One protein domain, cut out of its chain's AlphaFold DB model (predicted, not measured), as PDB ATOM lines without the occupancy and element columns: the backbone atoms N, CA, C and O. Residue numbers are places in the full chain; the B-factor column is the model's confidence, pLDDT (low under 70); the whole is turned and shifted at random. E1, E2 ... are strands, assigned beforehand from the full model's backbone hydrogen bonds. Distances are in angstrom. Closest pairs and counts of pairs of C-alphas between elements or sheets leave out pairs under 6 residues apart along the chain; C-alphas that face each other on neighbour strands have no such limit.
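Overview. This is residues 255 to 342 of the 357 residues of the protein "DSCP-N domain-containing protein" of Tieghemostelium lacteum (UniProt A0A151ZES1). Expect little regular structure: loops join a twisted four-strand sheet at one end to two small hairpins, E3 with E4 and E5 with E6, side by side at the other. The 88 printed residues hold no named helix and eight strands, E1 to E8 in order; the class is all strand, with 30 residues in strands. The sheet, E1 E2 E8 E7, is antiparallel. The whole is only just compact, close to loose, with a radius of gyration of the C-alphas of 14.3 A and spans of 46 by 27 by 20 A.

Along the chain. Find C-alpha 269 at (234.730, 296.033, 183.595); E1 runs to 273, 13.1 A, and E2, 276 to 280, 13.5 A. E8, 338 to 341, ends at (221.467, 291.287, 187.911); E7 is 326 to 329. Then find E3, 286 to 288, E4, 294 to 296, E5, 300 to 302, and E6, 307 to 309.

Arrangement. Within hydrogen-bond range are N 271 and O 278 in hairpin E1 and E2, 2.9 A; N 279 and O 339 between E2 and E8, 2.8 A; N 327 and O 340 in hairpin E7 and E8, 2.8 A. The closest C-alphas of E4 and E6, Cys 295 and Cys 308, are 5.7 A apart.

Size, cuts and confidence. The C-alphas farthest apart, Tyr 255 and Trp 291, are 46.6 A apart. The printed part has no cut; the link E6 to E7 is long. Residues 255, 256 and 275 have pLDDT under 70.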
ATOM      1  N   TYR A 255     220.228 304.795 193.387       63.59
ATOM      2  CA  TYR A 255     219.873 303.431 193.032       63.59
ATOM      3  C   TYR A 255     221.050 302.683 192.399       63.59
ATOM      4  O   TYR A 255     221.333 301.559 192.816       63.59
ATOM      5  N   ALA A 256     221.805 303.331 191.508       63.75
ATOM      6  CA  ALA A 256     222.952 302.727 190.829       63.75
ATOM      7  C   ALA A 256     224.059 302.413 191.832       63.75
ATOM      8  O   ALA A 256     224.725 301.382 191.749       63.75
ATOM      9  N   ASN A 257     224.197 303.251 192.862       73.19
ATOM     10  CA  ASN A 257     225.131 303.031 193.957       73.19
ATOM     11  C   ASN A 257     224.815 301.808 194.826       73.19
ATOM     12  O   ASN A 257     225.721 301.345 195.520       73.19
ATOM     13  N   ARG A 258     223.603 301.235 194.763       79.88
ATOM     14  CA  ARG A 258     223.296 299.962 195.440       79.88
ATOM     15  C   ARG A 258     223.968 298.764 194.786       79.88
ATOM     16  O   ARG A 258     224.159 297.744 195.449       79.88
ATOM     17  N   PHE A 259     224.338 298.866 193.510       85.38
ATOM     18  CA  PHE A 259     225.156 297.845 192.888       85.38
ATOM     19  C   PHE A 259     226.615 298.005 193.320       85.38
ATOM     20  O   PHE A 259     227.281 299.013 193.057       85.38
ATOM     21  N   GLU A 260     227.128 296.980 193.990       91.44
ATOM     22  CA  GLU A 260     228.520 296.920 194.407       91.44
ATOM     23  C   GLU A 260     229.355 296.232 193.323       91.44
ATOM     24  O   GLU A 260     229.212 295.034 193.088       91.44
ATOM     25  N   CYS A 261     230.274 296.968 192.690       92.69
ATOM     26  CA  CYS A 261     231.193 296.409 191.687       92.69
ATOM     27  C   CYS A 261     232.111 295.308 192.241       92.69
ATOM     28  O   CYS A 261     232.683 294.548 191.469       92.69
ATOM     29  N   SER A 262     232.226 295.182 193.567       94.31
ATOM     30  CA  SER A 262     232.875 294.044 194.230       94.31
ATOM     31  C   SER A 262     232.203 292.703 193.912       94.31
ATOM     32  O   SER A 262     232.838 291.664 194.066       94.31
ATOM     33  N   LYS A 263     230.939 292.710 193.461       93.00
ATOM     34  CA  LYS A 263     230.233 291.518 192.975       93.00
ATOM     35  C   LYS A 263     230.687 291.090 191.582       93.00
ATOM     36  O   LYS A 263     230.437 289.949 191.202       93.00
ATOM     37  N   CYS A 264     231.331 291.961 190.809       94.81
ATOM     38  CA  CYS A 264     231.860 291.569 189.510       94.81
ATOM     39  C   CYS A 264     233.045 290.611 189.673       94.81
ATOM     40  O   CYS A 264     233.822 290.755 190.624       94.81
ATOM     41  N   PRO A 265     233.225 289.649 188.749       94.44
ATOM     42  CA  PRO A 265     234.445 288.861 188.707       94.44
ATOM     43  C   PRO A 265     235.677 289.768 188.629       94.44
ATOM     44  O   PRO A 265     235.645 290.874 188.080       94.44
ATOM     45  N   LYS A 266     236.782 289.313 189.218       93.62
ATOM     46  CA  LYS A 266     238.012 290.105 189.269       93.62
ATOM     47  C   LYS A 266     238.485 290.435 187.845       93.62
ATOM     48  O   LYS A 266     238.486 289.563 186.984       93.62
ATOM     49  N   ASN A 267     238.938 291.673 187.641       91.50
ATOM     50  CA  ASN A 267     239.410 292.219 186.360       91.50
ATOM     51  C   ASN A 267     238.327 292.400 185.284       91.50
ATOM     52  O   ASN A 267     238.669 292.655 184.136       91.50
ATOM     53  N   TRP A 268     237.044 292.281 185.626       94.31
ATOM     54  CA  TRP A 268     235.969 292.615 184.695       94.31
ATOM     55  C   TRP A 268     235.628 294.099 184.780       94.31
ATOM     56  O   TRP A 268     235.691 294.710 185.851       94.31
ATOM     57  N   TYR A 269     235.227 294.669 183.649       94.25
ATOM     58  CA  TYR A 269     234.730 296.033 183.595       94.25
ATOM     59  C   TYR A 269     233.361 296.100 184.276       94.25
ATOM     60  O   TYR A 269     232.440 295.388 183.882       94.25
ATOM     61  N   CYS A 270     233.219 296.947 185.296       93.38
ATOM     62  CA  CYS A 270     231.957 297.155 186.001       93.38
ATOM     63  C   CYS A 270     231.326 298.481 185.584       93.38
ATOM     64  O   CYS A 270     231.949 299.532 185.735       93.38
ATOM     65  N   ASN A 271     230.065 298.438 185.165       89.12
ATOM     66  CA  ASN A 271     229.256 299.626 184.949       89.12
ATOM     67  C   ASN A 271     227.961 299.542 185.767       89.12
ATOM     68  O   ASN A 271     227.233 298.550 185.711       89.12
ATOM     69  N   LYS A 272     227.683 300.581 186.554       87.50
ATOM     70  CA  LYS A 272     226.483 300.665 187.392       87.50
ATOM     71  C   LYS A 272     225.376 301.348 186.600       87.50
ATOM     72  O   LYS A 272     225.606 302.418 186.046       87.50
ATOM     73  N   PHE A 273     224.176 300.775 186.588       73.56
ATOM     74  CA  PHE A 273     223.029 301.390 185.927       73.56
ATOM     75  C   PHE A 273     221.726 301.041 186.673       73.56
ATOM     76  O   PHE A 273     221.373 299.878 186.867       73.56
ATOM     77  N   GLY A 274     220.972 302.056 187.096       71.31
ATOM     78  CA  GLY A 274     219.604 301.893 187.583       71.31
ATOM     79  C   GLY A 274     219.608 301.268 188.968       71.31
ATOM     80  O   GLY A 274     220.355 301.709 189.816       71.31
ATOM     81  N   LEU A 275     218.815 300.225 189.219       67.62
ATOM     82  CA  LEU A 275     218.924 299.418 190.452       67.62
ATOM     83  C   LEU A 275     219.978 298.296 190.353       67.62
ATOM     84  O   LEU A 275     220.086 297.466 191.256       67.62
ATOM     85  N   SER A 276     220.723 298.244 189.250       81.50
ATOM     86  CA  SER A 276     221.522 297.099 188.827       81.50
ATOM     87  C   SER A 276     222.943 297.522 188.431       81.50
ATOM     88  O   SER A 276     223.388 298.657 188.622       81.50
ATOM     89  N   GLY A 277     223.686 296.568 187.897       87.31
ATOM     90  CA  GLY A 277     224.976 296.772 187.276       87.31
ATOM     91  C   GLY A 277     225.287 295.627 186.329       87.31
ATOM     92  O   GLY A 277     224.683 294.551 186.394       87.31
ATOM     93  N   ILE A 278     226.198 295.910 185.409       91.56
ATOM     94  CA  ILE A 278     226.687 294.992 184.390       91.56
ATOM     95  C   ILE A 278     228.188 294.858 184.595       91.56
ATOM     96  O   ILE A 278     228.905 295.846 184.758       91.56
ATOM     97  N   CYS A 279     228.652 293.622 184.603       94.44
ATOM     98  CA  CYS A 279     230.056 293.274 184.569       94.44
ATOM     99  C   CYS A 279     230.331 292.668 183.197       94.44
ATOM    100  O   CYS A 279     229.681 291.692 182.829       94.44
ATOM    101  N   VAL A 280     231.283 293.217 182.456       94.81
ATOM    102  CA  VAL A 280     231.668 292.711 181.135       94.81
ATOM    103  C   VAL A 280     233.085 292.166 181.220       94.81
ATOM    104  O   VAL A 280     233.980 292.832 181.747       94.81
ATOM    105  N   GLU A 281     233.287 290.952 180.713       94.69
ATOM    106  CA  GLU A 281     234.609 290.351 180.553       94.69
ATOM    107  C   GLU A 281     235.364 291.057 179.425       94.69
ATOM    108  O   GLU A 281     235.382 290.602 178.285       94.69
ATOM    109  N   TRP A 282     235.931 292.221 179.727       89.25
ATOM    110  CA  TRP A 282     236.642 293.033 178.752       89.25
ATOM    111  C   TRP A 282     237.906 293.635 179.356       89.25
ATOM    112  O   TRP A 282     237.891 294.120 180.491       89.25
ATOM    113  N   ASN A 283     238.992 293.610 178.585       87.06
ATOM    114  CA  ASN A 283     240.259 294.252 178.904       87.06
ATOM    115  C   ASN A 283     240.784 294.966 177.647       87.06
ATOM    116  O   ASN A 283     240.615 294.493 176.532       87.06
ATOM    117  N   SER A 284     241.442 296.113 177.809       85.44
ATOM    118  CA  SER A 284     242.124 296.792 176.698       85.44
ATOM    119  C   SER A 284     243.397 296.071 176.239       85.44
ATOM    120  O   SER A 284     243.967 296.406 175.202       85.44
ATOM    121  N   GLU A 285     243.896 295.132 177.041       91.75
ATOM    122  CA  GLU A 285     245.079 294.346 176.715       91.75
ATOM    123  C   GLU A 285     244.755 293.250 175.700       91.75
ATOM    124  O   GLU A 285     243.846 292.442 175.889       91.75
ATOM    125  N   ASN A 286     245.571 293.177 174.653       93.62
ATOM    126  CA  ASN A 286     245.512 292.111 173.665       93.62
ATOM    127  C   ASN A 286     246.701 291.165 173.839       93.62
ATOM    128  O   ASN A 286     247.793 291.574 174.239       93.62
ATOM    129  N   ARG A 287     246.508 289.900 173.472       95.25
ATOM    130  CA  ARG A 287     247.556 288.885 173.407       95.25
ATOM    131  C   ARG A 287     247.684 288.343 171.993       95.25
ATOM    132  O   ARG A 287     246.688 288.099 171.319       95.25
ATOM    133  N   GLN A 288     248.918 288.131 171.557       97.06
ATOM    134  CA  GLN A 288     249.188 287.553 170.248       97.06
ATOM    135  C   GLN A 288     249.176 286.023 170.332       97.06
ATOM    136  O   GLN A 288     249.884 285.441 171.156       97.06
ATOM    137  N   CYS A 289     248.394 285.366 169.480       96.62
ATOM    138  CA  CYS A 289     248.423 283.914 169.324       96.62
ATOM    139  C   CYS A 289     249.642 283.458 168.510       96.62
ATOM    140  O   CYS A 289     250.265 284.247 167.799       96.62
ATOM    141  N   SER A 290     249.965 282.161 168.542       97.06
ATOM    142  CA  SER A 290     251.165 281.630 167.868       97.06
ATOM    143  C   SER A 290     251.157 281.807 166.339       97.06
ATOM    144  O   SER A 290     252.215 281.820 165.714       97.06
ATOM    145  N   TRP A 291     249.974 281.975 165.735       95.50
ATOM    146  CA  TRP A 291     249.797 282.233 164.301       95.50
ATOM    147  C   TRP A 291     249.723 283.724 163.938       95.50
ATOM    148  O   TRP A 291     249.484 284.054 162.780       95.50
ATOM    149  N   GLY A 292     249.941 284.617 164.907       95.38
ATOM    150  CA  GLY A 292     250.105 286.054 164.690       95.38
ATOM    151  C   GLY A 292     248.857 286.916 164.894       95.38
ATOM    152  O   GLY A 292     249.004 288.135 164.952       95.38
ATOM    153  N   GLU A 293     247.668 286.326 165.040       94.19
ATOM    154  CA  GLU A 293     246.425 287.056 165.335       94.19
ATOM    155  C   GLU A 293     246.432 287.631 166.758       94.19
ATOM    156  O   GLU A 293     246.993 287.031 167.677       94.19
ATOM    157  N   MET A 294     245.820 288.801 166.933       96.31
ATOM    158  CA  MET A 294     245.659 289.453 168.231       96.31
ATOM    159  C   MET A 294     244.274 289.118 168.782       96.31
ATOM    160  O   MET A 294     243.276 289.522 168.194       96.31
ATOM    161  N   CYS A 295     244.219 288.412 169.908       95.19
ATOM    162  CA  CYS A 295     242.987 288.194 170.660       95.19
ATOM    163  C   CYS A 295     242.937 289.110 171.885       95.19
ATOM    164  O   CYS A 295     243.981 289.522 172.395       95.19
ATOM    165  N   ASP A 296     241.743 289.350 172.416       93.50
ATOM    166  CA  ASP A 296     241.574 289.939 173.748       93.50
ATOM    167  C   ASP A 296     242.277 289.061 174.804       93.50
ATOM    168  O   ASP A 296     242.384 287.836 174.654       93.50
ATOM    169  N   HIS A 297     242.779 289.669 175.879       94.06
ATOM    170  CA  HIS A 297     243.435 288.960 176.979       94.06
ATOM    171  C   HIS A 297     242.617 287.770 177.519       94.06
ATOM    172  O   HIS A 297     243.199 286.738 177.873       94.06
ATOM    173  N   PHE A 298     241.286 287.895 177.562       93.81
ATOM    174  CA  PHE A 298     240.378 286.856 178.053       93.81
ATOM    175  C   PHE A 298     240.031 285.781 177.013       93.81
ATOM    176  O   PHE A 298     239.545 284.710 177.376       93.81
ATOM    177  N   GLN A 299     240.303 286.016 175.729       94.62
ATOM    178  CA  GLN A 299     239.988 285.069 174.660       94.62
ATOM    179  C   GLN A 299     241.042 283.975 174.525       94.62
ATOM    180  O   GLN A 299     242.231 284.248 174.393       94.62
ATOM    181  N   ILE A 300     240.612 282.722 174.445       96.44
ATOM    182  CA  ILE A 300     241.412 281.533 174.159       96.44
ATOM    183  C   ILE A 300     241.838 281.495 172.687       96.44
ATOM    184  O   ILE A 300     241.015 281.588 171.778       96.44
ATOM    185  N   CYS A 301     243.144 281.323 172.461       97.12
ATOM    186  CA  CYS A 301     243.709 281.066 171.142       97.12
ATOM    187  C   CYS A 301     243.462 279.596 170.762       97.12
ATOM    188  O   CYS A 301     244.169 278.710 171.248       97.12
ATOM    189  N   ASN A 302     242.490 279.312 169.890       96.31
ATOM    190  CA  ASN A 302     242.317 277.962 169.358       96.31
ATOM    191  C   ASN A 302     243.349 277.667 168.263       96.31
ATOM    192  O   ASN A 302     243.234 278.154 167.139       96.31
ATOM    193  N   GLU A 303     244.333 276.822 168.553       96.31
ATOM    194  CA  GLU A 303     245.358 276.469 167.564       96.31
ATOM    195  C   GLU A 303     244.826 275.655 166.381       96.31
ATOM    196  O   GLU A 303     245.384 275.726 165.284       96.31
ATOM    197  N   THR A 304     243.753 274.890 166.590       95.88
ATOM    198  CA  THR A 304     243.165 274.020 165.569       95.88
ATOM    199  C   THR A 304     242.298 274.812 164.602       95.88
ATOM    200  O   THR A 304     242.437 274.651 163.393       95.88
ATOM    201  N   THR A 305     241.412 275.666 165.118       95.38
ATOM    202  CA  THR A 305     240.502 276.470 164.284       95.38
ATOM    203  C   THR A 305     241.105 277.802 163.856       95.38
ATOM    204  O   THR A 305     240.526 278.454 162.994       95.38
ATOM    205  N   LYS A 306     242.260 278.189 164.423       96.00
ATOM    206  CA  LYS A 306     242.929 279.477 164.186       96.00
ATOM    207  C   LYS A 306     241.977 280.649 164.433       96.00
ATOM    208  O   LYS A 306     241.768 281.481 163.561       96.00
ATOM    209  N   SER A 307     241.355 280.656 165.612       94.00
ATOM    210  CA  SER A 307     240.364 281.664 166.001       94.00
ATOM    211  C   SER A 307     240.426 281.992 167.494       94.00
ATOM    212  O   SER A 307     240.743 281.124 168.314       94.00
ATOM    213  N   CYS A 308     240.041 283.218 167.845       95.62
ATOM    214  CA  CYS A 308     239.834 283.674 169.221       95.62
ATOM    215  C   CYS A 308     238.417 283.336 169.710       95.62
ATOM    216  O   CYS A 308     237.442 283.574 168.996       95.62
ATOM    217  N   TYR A 309     238.278 282.821 170.931       95.00
ATOM    218  CA  TYR A 309     236.968 282.607 171.556       95.00
ATOM    219  C   TYR A 309     237.050 282.752 173.076       95.00
ATOM    220  O   TYR A 309     238.061 282.427 173.683       95.00
ATOM    221  N   TYR A 310     235.999 283.251 173.701       94.88
ATOM    222  CA  TYR A 310     235.828 283.293 175.145       94.88
ATOM    223  C   TYR A 310     235.352 281.933 175.662       94.88
ATOM    224  O   TYR A 310     234.662 281.194 174.954       94.88
ATOM    225  N   ASP A 311     235.678 281.624 176.916       93.88
ATOM    226  CA  ASP A 311     235.029 280.516 177.619       93.88
ATOM    227  C   ASP A 311     233.515 280.739 177.683       93.88
ATOM    228  O   ASP A 311     233.051 281.876 177.796       93.88
ATOM    229  N   GLU A 312     232.752 279.648 177.651       93.06
ATOM    230  CA  GLU A 312     231.299 279.707 177.781       93.06
ATOM    231  C   GLU A 312     230.869 280.066 179.213       93.06
ATOM    232  O   GLU A 312     231.558 279.754 180.192       93.06
ATOM    233  N   CYS A 313     229.707 280.709 179.359       92.44
ATOM    234  CA  CYS A 313     229.085 280.956 180.661       92.44
ATOM    235  C   CYS A 313     228.937 279.654 181.474       92.44
ATOM    236  O   CYS A 313     228.050 278.836 181.223       92.44
ATOM    237  N   ASN A 314     229.753 279.492 182.519       90.56
ATOM    238  CA  ASN A 314     229.622 278.386 183.454       90.56
ATOM    239  C   ASN A 314     228.653 278.767 184.565       90.56
ATOM    240  O   ASN A 314     228.880 279.650 185.388       90.56
ATOM    241  N   ASN A 315     227.557 278.037 184.591       78.69
ATOM    242  CA  ASN A 315     226.421 278.288 185.448       78.69
ATOM    243  C   ASN A 315     226.303 277.251 186.581       78.69
ATOM    244  O   ASN A 315     225.252 277.162 187.226       78.69
ATOM    245  N   SER A 316     227.359 276.452 186.787       83.38
ATOM    246  CA  SER A 316     227.481 275.458 187.854       83.38
ATOM    247  C   SER A 316     227.563 276.114 189.231       83.38
ATOM    248  O   SER A 316     228.251 277.113 189.417       83.38
ATOM    249  N   GLN A 317     226.932 275.489 190.228       73.00
ATOM    250  CA  GLN A 317     226.987 275.932 191.626       73.00
ATOM    251  C   GLN A 317     228.402 275.886 192.226       73.00
ATOM    252  O   GLN A 317     228.677 276.605 193.181       73.00
ATOM    253  N   SER A 318     229.304 275.052 191.695       76.81
ATOM    254  CA  SER A 318     230.642 274.857 192.275       76.81
ATOM    255  C   SER A 318     231.655 275.936 191.884       76.81
ATOM    256  O   SER A 318     232.655 276.104 192.576       76.81
ATOM    257  N   SER A 319     231.434 276.627 190.765       82.31
ATOM    258  CA  SER A 319     232.300 277.701 190.263       82.31
ATOM    259  C   SER A 319     231.541 278.512 189.205       82.31
ATOM    260  O   SER A 319     231.852 278.398 188.014       82.31
ATOM    261  N   PRO A 320     230.511 279.276 189.603       89.56
ATOM    262  CA  PRO A 320     229.755 280.077 188.657       89.56
ATOM    263  C   PRO A 320     230.649 281.184 188.085       89.56
ATOM    264  O   PRO A 320     231.466 281.764 188.798       89.56
ATOM    265  N   THR A 321     230.497 281.486 186.795       92.31
ATOM    266  CA  THR A 321     231.191 282.607 186.147       92.31
ATOM    267  C   THR A 321     230.870 283.924 186.845       92.31
ATOM    268  O   THR A 321     231.754 284.751 187.045       92.31
ATOM    269  N   CYS A 322     229.605 284.115 187.215       93.56
ATOM    270  CA  CYS A 322     229.130 285.316 187.879       93.56
ATOM    271  C   CYS A 322     228.944 285.073 189.377       93.56
ATOM    272  O   CYS A 322     228.558 283.983 189.799       93.56
ATOM    273  N   SER A 323     229.183 286.102 190.189       91.69
ATOM    274  CA  SER A 323     228.901 286.047 191.626       91.69
ATOM    275  C   SER A 323     227.405 285.877 191.910       91.69
ATOM    276  O   SER A 323     226.553 286.168 191.071       91.69
ATOM    277  N   ASN A 324     227.075 285.462 193.136       89.25
ATOM    278  CA  ASN A 324     225.692 285.273 193.575       89.25
ATOM    279  C   ASN A 324     224.813 286.513 193.319       89.25
ATOM    280  O   ASN A 324     225.172 287.632 193.696       89.25
ATOM    281  N   GLY A 325     223.633 286.286 192.731       85.25
ATOM    282  CA  GLY A 325     222.664 287.328 192.373       85.25
ATOM    283  C   GLY A 325     222.888 287.969 190.999       85.25
ATOM    284  O   GLY A 325     222.177 288.911 190.653       85.25
ATOM    285  N   LEU A 326     223.865 287.480 190.229       89.62
ATOM    286  CA  LEU A 326     224.097 287.865 188.841       89.62
ATOM    287  C   LEU A 326     223.886 286.663 187.916       89.62
ATOM    288  O   LEU A 326     224.263 285.536 188.243       89.62
ATOM    289  N   VAL A 327     223.327 286.922 186.743       89.81
ATOM    290  CA  VAL A 327     223.127 285.954 185.667       89.81
ATOM    291  C   VAL A 327     224.173 286.194 184.587       89.81
ATOM    292  O   VAL A 327     224.431 287.339 184.212       89.81
ATOM    293  N   CYS A 328     224.783 285.107 184.112       93.06
ATOM    294  CA  CYS A 328     225.722 285.135 182.997       93.06
ATOM    295  C   CYS A 328     224.974 285.069 181.666       93.06
ATOM    296  O   CYS A 328     224.178 284.152 181.454       93.06
ATOM    297  N   PHE A 329     225.285 285.994 180.766       90.50
ATOM    298  CA  PHE A 329     224.793 286.056 179.398       90.50
ATOM    299  C   PHE A 329     225.970 286.050 178.428       90.50
ATOM    300  O   PHE A 329     226.969 286.740 178.637       90.50
ATOM    301  N   GLN A 330     225.831 285.287 177.351       91.25
ATOM    302  CA  GLN A 330     226.783 285.252 176.252       91.25
ATOM    303  C   GLN A 330     226.049 284.771 175.001       91.25
ATOM    304  O   GLN A 330     225.463 283.692 175.000       91.25
ATOM    305  N   SER A 331     226.038 285.588 173.950       83.31
ATOM    306  CA  SER A 331     225.345 285.273 172.694       83.31
ATOM    307  C   SER A 331     226.078 284.223 171.864       83.31
ATOM    308  O   SER A 331     225.449 283.426 171.174       83.31
ATOM    309  N   SER A 332     227.410 284.234 171.910       88.00
ATOM    310  CA  SER A 332     228.267 283.267 171.229       88.00
ATOM    311  C   SER A 332     229.643 283.205 171.900       88.00
ATOM    312  O   SER A 332     230.031 284.175 172.561       88.00
ATOM    313  N   PRO A 333     230.430 282.137 171.681       90.00
ATOM    314  CA  PRO A 333     231.815 282.069 172.145       90.00
ATOM    315  C   PRO A 333     232.715 283.185 171.594       90.00
ATOM    316  O   PRO A 333     233.791 283.414 172.122       90.00
ATOM    317  N   GLN A 334     232.323 283.908 170.542       87.19
ATOM    318  CA  GLN A 334     233.094 285.047 170.028       87.19
ATOM    319  C   GLN A 334     232.830 286.343 170.808       87.19
ATOM    320  O   GLN A 334     233.589 287.303 170.675       87.19
ATOM    321  N   ASN A 335     231.774 286.384 171.623       91.69
ATOM    322  CA  ASN A 335     231.399 287.547 172.417       91.69
ATOM    323  C   ASN A 335     231.855 287.396 173.880       91.69
ATOM    324  O   ASN A 335     231.857 286.276 174.402       91.69
ATOM    325  N   PRO A 336     232.210 288.509 174.549       94.12
ATOM    326  CA  PRO A 336     232.574 288.487 175.959       94.12
ATOM    327  C   PRO A 336     231.387 288.045 176.817       94.12
ATOM    328  O   PRO A 336     230.224 288.279 176.473       94.12
ATOM    329  N   LYS A 337     231.679 287.433 177.968       95.00
ATOM    330  CA  LYS A 337     230.647 287.121 178.960       95.00
ATOM    331  C   LYS A 337     230.180 288.394 179.655       95.00
ATOM    332  O   LYS A 337     230.955 289.312 179.935       95.00
ATOM    333  N   ILE A 338     228.895 288.412 179.977       94.19
ATOM    334  CA  ILE A 338     228.234 289.522 180.648       94.19
ATOM    335  C   ILE A 338     227.563 288.988 181.910       94.19
ATOM    336  O   ILE A 338     226.707 288.116 181.826       94.19
ATOM    337  N   CYS A 339     227.912 289.521 183.078       93.88
ATOM    338  CA  CYS A 339     227.183 289.274 184.319       93.88
ATOM    339  C   CYS A 339     226.293 290.473 184.625       93.88
ATOM    340  O   CYS A 339     226.802 291.574 184.819       93.88
ATOM    341  N   ALA A 340     224.988 290.275 184.726       91.50
ATOM    342  CA  ALA A 340     224.060 291.334 185.114       91.50
ATOM    343  C   ALA A 340     223.098 290.828 186.185       91.50
ATOM    344  O   ALA A 340     222.889 289.623 186.305       91.50
ATOM    345  N   SER A 341     222.523 291.723 186.991       85.38
ATOM    346  CA  SER A 341     221.467 291.287 187.911       85.38
ATOM    347  C   SER A 341     220.228 290.823 187.135       85.38
ATOM    348  O   SER A 341     220.012 291.237 185.996       85.38
ATOM    349  N   GLU A 342     219.405 289.978 187.759       72.25
ATOM    350  CA  GLU A 342     218.155 289.463 187.171       72.25
ATOM    351  C   GLU A 342     217.173 290.575 186.762       72.25
ATOM    352  O   GLU A 342     216.325 290.364 185.898       72.25
TER     353      GLU A 342